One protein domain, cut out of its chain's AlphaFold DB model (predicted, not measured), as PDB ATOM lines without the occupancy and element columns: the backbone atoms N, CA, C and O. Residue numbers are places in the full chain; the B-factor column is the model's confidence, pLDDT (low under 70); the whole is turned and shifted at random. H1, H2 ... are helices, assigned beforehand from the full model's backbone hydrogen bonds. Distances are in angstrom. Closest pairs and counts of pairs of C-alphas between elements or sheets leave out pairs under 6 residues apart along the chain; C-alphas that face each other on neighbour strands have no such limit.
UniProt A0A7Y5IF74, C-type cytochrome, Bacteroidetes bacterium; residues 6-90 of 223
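This is residues 6 to 90 of the 223 residues of the protein "C-type cytochrome" of Bacteroidetes bacterium (UniProt A0A7Y5IF74). Short helices cross one another in a small cluster: H1 sits between H4 and H5, H2 packs on the other side of H4, and a long loop without a named element, residues 14 to 37, leads from H1 to H2. H5, the longest helix, packs on H1 with residues 75 to 80 alone, and residues 84 to 90, of which 84 to 88 belong to H5, stick out free of the rest. The printed part has 85 residues, with five named helices, H1 to H5 in chain order, and no named strand; the class is all helix. It is compact, with a radius of gyration of the C-alphas of 12.8 A, and only just elongated, spanning 39 by 26 by 24 A.

H1, residues 6 to 13, touches H4, residues 57 to 67, about perpendicular at 84 degrees; their closest C-alphas, Ala 6 and Leu 63, are 5.7 A apart. H1 also touches H5, residues 72 to 88, at a steep tilt of 63 degrees, the same way; the closest C-alphas are Ala 7 and Leu 76, 5.4 A. H2, residues 38 to 47, touches H4 at a steep tilt of 62 degrees, opposite ways, closest at the C-alphas of Ala 42 and Val 64, 6.1 A. H3, residues 49 to 52, touches no helix. H2 and H5 are apart. In H1, H2, H4 and H5 every O i to N i+4 pair is within hydrogen-bond range; H3 is too short for one.

H1 begins at C-alpha 6 (17.605, -52.571, 38.667). H2 is 14.2 A long, H4 15.3 A and H5 24.0 A, ending at C-alpha 88 (33.603, -64.417, 30.015).

The C-alphas farthest apart, Lys 37 and Leu 90, are 40.5 A apart. The printed part has no cut. The link from H1 to H2 is long; the others are tight. No printed residue is under pLDDT 70.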
ATOM      1  N   ALA A   6      18.155 -53.641  39.491       95.94
ATOM      2  CA  ALA A   6      17.605 -52.571  38.667       95.94
ATOM      3  C   ALA A   6      18.573 -52.224  37.530       95.94
ATOM      4  O   ALA A   6      18.180 -52.209  36.360       95.94
ATOM      5  N   ALA A   7      19.857 -52.022  37.859       96.69
ATOM      6  CA  ALA A   7      20.889 -51.777  36.853       96.69
ATOM      7  C   ALA A   7      20.986 -52.956  35.878       96.69
ATOM      8  O   ALA A   7      21.058 -52.760  34.667       96.69
ATOM      9  N   LYS A   8      20.897 -54.190  36.385       94.94
ATOM     10  CA  LYS A   8      20.997 -55.410  35.577       94.94
ATOM     11  C   LYS A   8      19.865 -55.508  34.566       94.94
ATOM     12  O   LYS A   8      20.073 -55.948  33.434       94.94
ATOM     13  N   LYS A   9      18.648 -55.129  34.964       93.62
ATOM     14  CA  LYS A   9      17.501 -55.072  34.055       93.62
ATOM     15  C   LYS A   9      17.697 -53.991  32.998       93.62
ATOM     16  O   LYS A   9      17.598 -54.288  31.811       93.62
ATOM     17  N   PHE A  10      18.080 -52.783  33.411       95.06
ATOM     18  CA  PHE A  10      18.337 -51.676  32.489       95.06
ATOM     19  C   PHE A  10      19.417 -52.026  31.451       95.06
ATOM     20  O   PHE A  10      19.211 -51.847  30.249       95.06
ATOM     21  N   VAL A  11      20.551 -52.587  31.889       92.50
ATOM     22  CA  VAL A  11      21.646 -53.007  30.999       92.50
ATOM     23  C   VAL A  11      21.177 -54.056  29.992       92.50
ATOM     24  O   VAL A  11      21.569 -53.996  28.828       92.50
ATOM     25  N   ARG A  12      20.316 -54.996  30.386       88.62
ATOM     26  CA  ARG A  12      19.864 -56.065  29.484       88.62
ATOM     27  C   ARG A  12      18.770 -55.638  28.517       88.62
ATOM     28  O   ARG A  12      18.776 -56.099  27.382       88.62
ATOM     29  N   GLU A  13      17.862 -54.772  28.946       90.56
ATOM     30  CA  GLU A  13      16.623 -54.519  28.205       90.56
ATOM     31  C   GLU A  13      16.547 -53.118  27.594       90.56
ATOM     32  O   GLU A  13      15.881 -52.929  26.581       90.56
ATOM     33  N   CYS A  14      17.236 -52.130  28.168       92.56
ATOM     34  CA  CYS A  14      17.112 -50.734  27.741       92.56
ATOM     35  C   CYS A  14      18.316 -50.263  26.917       92.56
ATOM     36  O   CYS A  14      18.155 -49.501  25.963       92.56
ATOM     37  N   THR A  15      19.530 -50.722  27.238       90.25
ATOM     38  CA  THR A  15      20.762 -50.209  26.599       90.25
ATOM     39  C   THR A  15      20.980 -50.673  25.154       90.25
ATOM     40  O   THR A  15      21.920 -50.231  24.501       90.25
ATOM     41  N   SER A  16      20.147 -51.575  24.629       83.88
ATOM     42  CA  SER A  16      20.125 -51.887  23.191       83.88
ATOM     43  C   SER A  16      19.555 -50.733  22.362       83.88
ATOM     44  O   SER A  16      19.978 -50.523  21.229       83.88
ATOM     45  N   CYS A  17      18.629 -49.960  22.936       88.69
ATOM     46  CA  CYS A  17      17.949 -48.854  22.265       88.69
ATOM     47  C   CYS A  17      18.318 -47.484  22.835       88.69
ATOM     48  O   CYS A  17      18.097 -46.485  22.158       88.69
ATOM     49  N   HIS A  18      18.855 -47.411  24.049       92.75
ATOM     50  CA  HIS A  18      19.106 -46.157  24.752       92.75
ATOM     51  C   HIS A  18      20.557 -46.016  25.202       92.75
ATOM     52  O   HIS A  18      21.228 -46.992  25.529       92.75
ATOM     53  N   THR A  19      21.010 -44.770  25.291       89.94
ATOM     54  CA  THR A  19      22.277 -44.378  25.921       89.94
ATOM     55  C   THR A  19      22.014 -43.381  27.045       89.94
ATOM     56  O   THR A  19      20.888 -42.909  27.216       89.94
ATOM     57  N   ILE A  20      23.064 -43.053  27.806       91.62
ATOM     58  CA  ILE A  20      23.048 -41.970  28.795       91.62
ATOM     59  C   ILE A  20      24.221 -41.024  28.530       91.62
ATOM     60  O   ILE A  20      25.312 -41.174  29.085       91.62
ATOM     61  N   GLY A  21      23.987 -40.032  27.676       87.44
ATOM     62  CA  GLY A  21      24.959 -39.015  27.283       87.44
ATOM     63  C   GLY A  21      25.954 -39.489  26.225       87.44
ATOM     64  O   GLY A  21      27.042 -38.926  26.139       87.44
ATOM     65  N   ALA A  22      25.610 -40.527  25.456       83.56
ATOM     66  CA  ALA A  22      26.441 -41.058  24.370       83.56
ATOM     67  C   ALA A  22      25.789 -40.902  22.981       83.56
ATOM     68  O   ALA A  22      26.302 -41.420  21.991       83.56
ATOM     69  N   GLY A  23      24.677 -40.170  22.896       83.38
ATOM     70  CA  GLY A  23      23.961 -39.881  21.661       83.38
ATOM     71  C   GLY A  23      22.845 -40.877  21.347       83.38
ATOM     72  O   GLY A  23      22.702 -41.934  21.956       83.38
ATOM     73  N   LYS A  24      22.007 -40.515  20.377       83.75
ATOM     74  CA  LYS A  24      20.814 -41.276  19.987       83.75
ATOM     75  C   LYS A  24      21.165 -42.642  19.363       83.75
ATOM     76  O   LYS A  24      22.057 -42.719  18.522       83.75
ATOM     77  N   LEU A  25      20.393 -43.682  19.701       84.06
ATOM     78  CA  LEU A  25      20.398 -45.000  19.042       84.06
ATOM     79  C   LEU A  25      19.046 -45.233  18.330       84.06
ATOM     80  O   LEU A  25      18.536 -44.333  17.657       84.06
ATOM     81  N   LYS A  26      18.451 -46.429  18.463       85.94
ATOM     82  CA  LYS A  26      17.065 -46.698  18.048       85.94
ATOM     83  C   LYS A  26      16.079 -45.850  18.862       85.94
ATOM     84  O   LYS A  26      15.178 -45.239  18.295       85.94
ATOM     85  N   GLY A  27      16.295 -45.770  20.173       87.00
ATOM     86  CA  GLY A  27      15.630 -44.847  21.086       87.00
ATOM     87  C   GLY A  27      16.431 -43.552  21.304       87.00
ATOM     88  O   GLY A  27      17.598 -43.450  20.906       87.00
ATOM     89  N   PRO A  28      15.810 -42.524  21.912       92.38
ATOM     90  CA  PRO A  28      16.502 -41.298  22.302       92.38
ATOM     91  C   PRO A  28      17.585 -41.555  23.360       92.38
ATOM     92  O   PRO A  28      17.497 -42.504  24.141       92.38
ATOM     93  N   ASP A  29      18.577 -40.666  23.411       93.44
ATOM     94  CA  ASP A  29      19.479 -40.569  24.561       93.44
ATOM     95  C   ASP A  29      18.670 -40.149  25.800       93.44
ATOM     96  O   ASP A  29      17.856 -39.223  25.735       93.44
ATOM     97  N   LEU A  30      18.867 -40.850  26.915       95.44
ATOM     98  CA  LEU A  30      18.115 -40.655  28.151       95.44
ATOM     99  C   LEU A  30      18.759 -39.644  29.106       95.44
ATOM    100  O   LEU A  30      18.250 -39.456  30.208       95.44
ATOM    101  N   ILE A  31      19.832 -38.953  28.708       94.31
ATOM    102  CA  ILE A  31      20.527 -37.967  29.554       94.31
ATOM    103  C   ILE A  31      19.619 -36.841  30.059       94.31
ATOM    104  O   ILE A  31      19.869 -36.296  31.124       94.31
ATOM    105  N   THR A  32      18.555 -36.493  29.331       94.12
ATOM    106  CA  THR A  32      17.561 -35.516  29.801       94.12
ATOM    107  C   THR A  32      16.470 -36.168  30.645       94.12
ATOM    108  O   THR A  32      15.916 -35.523  31.525       94.12
ATOM    109  N   ALA A  33      16.181 -37.454  30.424       94.69
ATOM    110  CA  ALA A  33      15.145 -38.187  31.145       94.69
ATOM    111  C   ALA A  33      15.480 -38.382  32.631       94.69
ATOM    112  O   ALA A  33      14.575 -38.447  33.459       94.69
ATOM    113  N   ILE A  34      16.768 -38.410  32.992       94.38
ATOM    114  CA  ILE A  34      17.210 -38.549  34.391       94.38
ATOM    115  C   ILE A  34      16.791 -37.363  35.278       94.38
ATOM    116  O   ILE A  34      16.761 -37.492  36.499       94.38
ATOM    117  N   THR A  35      16.452 -36.211  34.683       94.25
ATOM    118  CA  THR A  35      16.002 -35.009  35.408       94.25
ATOM    119  C   THR A  35      14.482 -34.823  35.389       94.25
ATOM    120  O   THR A  35      13.967 -33.907  36.031       94.25
ATOM    121  N   TRP A  36      13.741 -35.680  34.678       95.62
ATOM    122  CA  TRP A  36      12.280 -35.592  34.590       95.62
ATOM    123  C   TRP A  36      11.621 -35.849  35.938       95.62
ATOM    124  O   TRP A  36      12.168 -36.564  36.775       95.62
ATOM    125  N   LYS A  37      10.403 -35.328  36.139       96.25
ATOM    126  CA  LYS A  37       9.579 -35.675  37.305       96.25
ATOM    127  C   LYS A  37       9.344 -37.186  37.357       96.25
ATOM    128  O   LYS A  37       9.202 -37.837  36.324       96.25
ATOM    129  N   GLN A  38       9.280 -37.732  38.571       95.69
ATOM    130  CA  GLN A  38       9.136 -39.172  38.803       95.69
ATOM    131  C   GLN A  38       7.923 -39.760  38.067       95.69
ATOM    132  O   GLN A  38       8.038 -40.807  37.440       95.69
ATOM    133  N   GLU A  39       6.788 -39.062  38.089       95.88
ATOM    134  CA  GLU A  39       5.552 -39.487  37.425       95.88
ATOM    135  C   GLU A  39       5.690 -39.556  35.899       95.88
ATOM    136  O   GLU A  39       5.226 -40.508  35.271       95.88
ATOM    137  N   ASP A  40       6.343 -38.564  35.294       97.31
ATOM    138  CA  ASP A  40       6.537 -38.509  33.844       97.31
ATOM    139  C   ASP A  40       7.526 -39.582  33.388       97.31
ATOM    140  O   ASP A  40       7.295 -40.262  32.384       97.31
ATOM    141  N   LEU A  41       8.589 -39.795  34.169       96.81
ATOM    142  CA  LEU A  41       9.546 -40.863  33.922       96.81
ATOM    143  C   LEU A  41       8.894 -42.244  34.075       96.81
ATOM    144  O   LEU A  41       9.078 -43.096  33.210       96.81
ATOM    145  N   ALA A  42       8.068 -42.455  35.102       97.38
ATOM    146  CA  ALA A  42       7.332 -43.704  35.295       97.38
ATOM    147  C   ALA A  42       6.385 -43.997  34.122       97.38
ATOM    148  O   ALA A  42       6.380 -45.109  33.593       97.38
ATOM    149  N   LYS A  43       5.642 -42.988  33.644       97.62
ATOM    150  CA  LYS A  43       4.797 -43.111  32.443       97.62
ATOM    151  C   LYS A  43       5.625 -43.468  31.206       97.62
ATOM    152  O   LYS A  43       5.187 -44.284  30.397       97.62
ATOM    153  N   ALA A  44       6.805 -42.869  31.042       96.31
ATOM    154  CA  ALA A  44       7.694 -43.164  29.921       96.31
ATOM    155  C   ALA A  44       8.252 -44.594  29.980       96.31
ATOM    156  O   ALA A  44       8.207 -45.297  28.974       96.31
ATOM    157  N   VAL A  45       8.693 -45.051  31.157       96.38
ATOM    158  CA  VAL A  45       9.161 -46.429  31.373       96.38
ATOM    159  C   VAL A  45       8.029 -47.429  31.127       96.38
ATOM    160  O   VAL A  45       8.224 -48.388  30.388       96.38
ATOM    161  N   LYS A  46       6.818 -47.183  31.648       96.56
ATOM    162  CA  LYS A  46       5.653 -48.060  31.427       96.56
ATOM    163  C   LYS A  46       5.286 -48.173  29.943       96.56
ATOM    164  O   LYS A  46       4.971 -49.253  29.461       96.56
ATOM    165  N   LYS A  47       5.406 -47.089  29.167       95.94
ATOM    166  CA  LYS A  47       5.179 -47.129  27.708       95.94
ATOM    167  C   LYS A  47       6.123 -48.085  26.968       95.94
ATOM    168  O   LYS A  47       5.762 -48.534  25.880       95.94
ATOM    169  N   MET A  48       7.291 -48.404  27.531       95.19
ATOM    170  CA  MET A  48       8.242 -49.341  26.925       95.19
ATOM    171  C   MET A  48       7.808 -50.800  27.024       95.19
ATOM    172  O   MET A  48       8.399 -51.625  26.338       95.19
ATOM    173  N   GLU A  49       6.749 -51.139  27.765       94.94
ATOM    174  CA  GLU A  49       6.220 -52.514  27.801       94.94
ATOM    175  C   GLU A  49       5.856 -53.058  26.410       94.94
ATOM    176  O   GLU A  49       5.915 -54.261  26.176       94.94
ATOM    177  N   LYS A  50       5.547 -52.165  25.460       92.38
ATOM    178  CA  LYS A  50       5.320 -52.517  24.052       92.38
ATOM    179  C   LYS A  50       6.567 -53.063  23.347       92.38
ATOM    180  O   LYS A  50       6.429 -53.816  22.392       92.38
ATOM    181  N   GLU A  51       7.753 -52.672  23.805       89.25
ATOM    182  CA  GLU A  51       9.046 -53.023  23.208       89.25
ATOM    183  C   GLU A  51       9.779 -54.104  24.014       89.25
ATOM    184  O   GLU A  51      10.411 -54.980  23.429       89.25
ATOM    185  N   VAL A  52       9.706 -54.049  25.352       89.44
ATOM    186  CA  VAL A  52      10.472 -54.933  26.256       89.44
ATOM    187  C   VAL A  52       9.617 -55.988  26.969       89.44
ATOM    188  O   VAL A  52      10.144 -56.785  27.741       89.44
ATOM    189  N   GLY A  53       8.308 -56.019  26.706       90.75
ATOM    190  CA  GLY A  53       7.356 -56.896  27.387       90.75
ATOM    191  C   GLY A  53       6.829 -56.317  28.703       90.75
ATOM    192  O   GLY A  53       7.277 -55.275  29.182       90.75
ATOM    193  N   ALA A  54       5.835 -56.992  29.284       94.38
ATOM    194  CA  ALA A  54       5.141 -56.527  30.485       94.38
ATOM    195  C   ALA A  54       6.085 -56.377  31.694       94.38
ATOM    196  O   ALA A  54       6.942 -57.227  31.942       94.38
ATOM    197  N   MET A  55       5.892 -55.315  32.479       93.94
ATOM    198  CA  MET A  55       6.660 -55.025  33.687       93.94
ATOM    199  C   MET A  55       5.726 -54.840  34.886       93.94
ATOM    200  O   MET A  55       4.690 -54.181  34.796       93.94
ATOM    201  N   SER A  56       6.104 -55.392  36.040       95.94
ATOM    202  CA  SER A  56       5.390 -55.105  37.288       95.94
ATOM    203  C   SER A  56       5.611 -53.657  37.726       95.94
ATOM    204  O   SER A  56       6.612 -53.025  37.378       95.94
ATOM    205  N   ASP A  57       4.704 -53.130  38.542       95.94
ATOM    206  CA  ASP A  57       4.814 -51.755  39.043       95.94
ATOM    207  C   ASP A  57       6.052 -51.552  39.929       95.94
ATOM    208  O   ASP A  57       6.665 -50.480  39.913       95.94
ATOM    209  N   GLN A  58       6.492 -52.606  40.627       96.38
ATOM    210  CA  GLN A  58       7.758 -52.592  41.358       96.38
ATOM    211  C   GLN A  58       8.949 -52.415  40.413       96.38
ATOM    212  O   GLN A  58       9.805 -51.574  40.659       96.38
ATOM    213  N   VAL A  59       8.980 -53.142  39.290       96.00
ATOM    214  CA  VAL A  59      10.053 -53.012  38.292       96.00
ATOM    215  C   VAL A  59      10.106 -51.596  37.721       96.00
ATOM    216  O   VAL A  59      11.190 -51.043  37.540       96.00
ATOM    217  N   VAL A  60       8.947 -50.993  37.443       96.88
ATOM    218  CA  VAL A  60       8.880 -49.605  36.968       96.88
ATOM    219  C   VAL A  60       9.436 -48.655  38.029       96.88
ATOM    220  O   VAL A  60      10.272 -47.809  37.708       96.88
ATOM    221  N   THR A  61       9.039 -48.828  39.290       97.75
ATOM    222  CA  THR A  61       9.543 -48.037  40.423       97.75
ATOM    223  C   THR A  61      11.061 -48.163  40.583       97.75
ATOM    224  O   THR A  61      11.750 -47.151  40.733       97.75
ATOM    225  N   ASP A  62      11.604 -49.376  40.482       97.56
ATOM    226  CA  ASP A  62      13.039 -49.646  40.615       97.56
ATOM    227  C   ASP A  62      13.851 -48.996  39.485       97.56
ATOM    228  O   ASP A  62      14.896 -48.393  39.734       97.56
ATOM    229  N   LEU A  63      13.359 -49.065  38.242       97.38
ATOM    230  CA  LEU A  63      13.997 -48.426  37.085       97.38
ATOM    231  C   LEU A  63      13.974 -46.898  37.190       97.38
ATOM    232  O   LEU A  63      14.977 -46.248  36.905       97.38
ATOM    233  N   VAL A  64      12.856 -46.319  37.633       97.69
ATOM    234  CA  VAL A  64      12.733 -44.870  37.857       97.69
ATOM    235  C   VAL A  64      13.678 -44.409  38.968       97.69
ATOM    236  O   VAL A  64      14.342 -43.382  38.822       97.69
ATOM    237  N   THR A  65      13.780 -45.187  40.049       97.56
ATOM    238  CA  THR A  65      14.701 -44.925  41.163       97.56
ATOM    239  C   THR A  65      16.151 -44.978  40.694       97.56
ATOM    240  O   THR A  65      16.911 -44.049  40.950       97.56
ATOM    241  N   LEU A  66      16.518 -46.018  39.941       97.62
ATOM    242  CA  LEU A  66      17.835 -46.147  39.326       97.62
ATOM    243  C   LEU A  66      18.159 -44.945  38.431       97.62
ATOM    244  O   LEU A  66      19.215 -44.342  38.586       97.62
ATOM    245  N   MET A  67      17.270 -44.588  37.498       97.00
ATOM    246  CA  MET A  67      17.510 -43.513  36.526       97.00
ATOM    247  C   MET A  67      17.678 -42.131  37.164       97.00
ATOM    248  O   MET A  67      18.266 -41.252  36.543       97.00
ATOM    249  N   ARG A  68      17.169 -41.929  38.380       95.50
ATOM    250  CA  ARG A  68      17.309 -40.676  39.133       95.50
ATOM    251  C   ARG A  68      18.459 -40.704  40.143       95.50
ATOM    252  O   ARG A  68      18.700 -39.702  40.810       95.50
ATOM    253  N   ASP A  69      19.154 -41.831  40.273       96.50
ATOM    254  CA  ASP A  69      20.279 -41.983  41.189       96.50
ATOM    255  C   ASP A  69      21.490 -41.161  40.693       96.50
ATOM    256  O   ASP A  69      21.899 -41.314  39.536       96.50
ATOM    257  N   PRO A  70      22.116 -40.318  41.537       95.19
ATOM    258  CA  PRO A  70      23.325 -39.579  41.165       95.19
ATOM    259  C   PRO A  70      24.477 -40.474  40.676       95.19
ATOM    260  O   PRO A  70      25.289 -40.058  39.851       95.19
ATOM    261  N   ALA A  71      24.538 -41.718  41.152       96.12
ATOM    262  CA  ALA A  71      25.520 -42.721  40.770       96.12
ATOM    263  C   ALA A  71      25.084 -43.582  39.568       96.12
ATOM    264  O   ALA A  71      25.759 -44.568  39.273       96.12
ATOM    265  N   LEU A  72      24.013 -43.234  38.840       95.06
ATOM    266  CA  LEU A  72      23.468 -44.016  37.718       95.06
ATOM    267  C   LEU A  72      24.542 -44.542  36.759       95.06
ATOM    268  O   LEU A  72      24.614 -45.742  36.511       95.06
ATOM    269  N   LYS A  73      25.408 -43.663  36.235       92.88
ATOM    270  CA  LYS A  73      26.460 -44.067  35.283       92.88
ATOM    271  C   LYS A  73      27.425 -45.087  35.894       92.88
ATOM    272  O   LYS A  73      27.780 -46.054  35.229       92.88
ATOM    273  N   ALA A  74      27.813 -44.893  37.154       94.06
ATOM    274  CA  ALA A  74      28.700 -45.811  37.862       94.06
ATOM    275  C   ALA A  74      28.019 -47.160  38.139       94.06
ATOM    276  O   ALA A  74      28.627 -48.204  37.914       94.06
ATOM    277  N   ARG A  75      26.743 -47.149  38.551       95.56
ATOM    278  CA  ARG A  75      25.939 -48.359  38.781       95.56
ATOM    279  C   ARG A  75      25.776 -49.176  37.498       95.56
ATOM    280  O   ARG A  75      26.027 -50.377  37.509       95.56
ATOM    281  N   LEU A  76      25.433 -48.527  36.383       93.12
ATOM    282  CA  LEU A  76      25.320 -49.190  35.081       93.12
ATOM    283  C   LEU A  76      26.662 -49.753  34.598       93.12
ATOM    284  O   LEU A  76      26.702 -50.893  34.150       93.12
ATOM    285  N   ALA A  77      27.755 -48.995  34.727       90.00
ATOM    286  CA  ALA A  77      29.081 -49.454  34.314       90.00
ATOM    287  C   ALA A  77      29.563 -50.660  35.141       90.00
ATOM    288  O   ALA A  77      30.068 -51.631  34.578       90.00
ATOM    289  N   ALA A  78      29.374 -50.628  36.465       92.38
ATOM    290  CA  ALA A  78      29.720 -51.741  37.351       92.38
ATOM    291  C   ALA A  78      28.914 -53.005  37.018       92.38
ATOM    292  O   ALA A  78      29.430 -54.126  37.057       92.38
ATOM    293  N   GLU A  79      27.648 -52.823  36.661       93.19
ATOM    294  CA  GLU A  79      26.760 -53.915  36.302       93.19
ATOM    295  C   GLU A  79      27.071 -54.521  34.934       93.19
ATOM    296  O   GLU A  79      27.113 -55.741  34.780       93.19
ATOM    297  N   GLU A  80      27.351 -53.675  33.949       88.12
ATOM    298  CA  GLU A  80      27.797 -54.107  32.631       88.12
ATOM    299  C   GLU A  80      29.115 -54.885  32.729       88.12
ATOM    300  O   GLU A  80      29.227 -55.987  32.189       88.12
ATOM    301  N   GLN A  81      30.075 -54.383  33.513       87.94
ATOM    302  CA  GLN A  81      31.316 -55.095  33.826       87.94
ATOM    303  C   GLN A  81      31.054 -56.473  34.432       87.94
ATOM    304  O   GLN A  81      31.641 -57.463  33.994       87.94
ATOM    305  N   ARG A  82      30.151 -56.558  35.412       90.19
ATOM    306  CA  ARG A  82      29.794 -57.827  36.052       90.19
ATOM    307  C   ARG A  82      29.173 -58.814  35.065       90.19
ATOM    308  O   ARG A  82      29.531 -59.990  35.100       90.19
ATOM    309  N   LEU A  83      28.265 -58.362  34.199       85.69
ATOM    310  CA  LEU A  83      27.623 -59.206  33.187       85.69
ATOM    311  C   LEU A  83      28.616 -59.703  32.133       85.69
ATOM    312  O   LEU A  83      28.533 -60.853  31.707       85.69
ATOM    313  N   ILE A  84      29.573 -58.869  31.727       81.75
ATOM    314  CA  ILE A  84      30.632 -59.297  30.811       81.75
ATOM    315  C   ILE A  84      31.579 -60.272  31.502       81.75
ATOM    316  O   ILE A  84      31.939 -61.281  30.906       81.75
ATOM    317  N   GLN A  85      31.964 -60.024  32.755       83.75
ATOM    318  CA  GLN A  85      32.845 -60.924  33.498       83.75
ATOM    319  C   GLN A  85      32.194 -62.291  33.733       83.75
ATOM    320  O   GLN A  85      32.838 -63.316  33.512       83.75
ATOM    321  N   SER A  86      30.917 -62.320  34.128       84.75
ATOM    322  CA  SER A  86      30.185 -63.578  34.296       84.75
ATOM    323  C   SER A  86      30.060 -64.329  32.976       84.75
ATOM    324  O   SER A  86      30.238 -65.541  32.937       84.75
ATOM    325  N   ARG A  87      29.833 -63.609  31.874       80.25
ATOM    326  CA  ARG A  87      29.780 -64.204  30.541       80.25
ATOM    327  C   ARG A  87      31.141 -64.721  30.083       80.25
ATOM    328  O   ARG A  87      31.208 -65.820  29.555       80.25
ATOM    329  N   ARG A  88      32.228 -63.984  30.322       79.69
ATOM    330  CA  ARG A  88      33.603 -64.417  30.015       79.69
ATOM    331  C   ARG A  88      33.977 -65.704  30.734       79.69
ATOM    332  O   ARG A  88      34.621 -66.546  30.130       79.69
ATOM    333  N   ALA A  89      33.543 -65.878  31.980       80.88
ATOM    334  CA  ALA A  89      33.774 -67.118  32.720       80.88
ATOM    335  C   ALA A  89      33.100 -68.350  32.076       80.88
ATOM    336  O   ALA A  89      33.489 -69.475  32.366       80.88
ATOM    337  N   LEU A  90      32.105 -68.138  31.209       84.44
ATOM    338  CA  LEU A  90      31.364 -69.184  30.498       84.44
ATOM    339  C   LEU A  90      31.786 -69.326  29.025       84.44
ATOM    340  O   LEU A  90      31.254 -70.179  28.320       84.44
TER     341      LEU A  90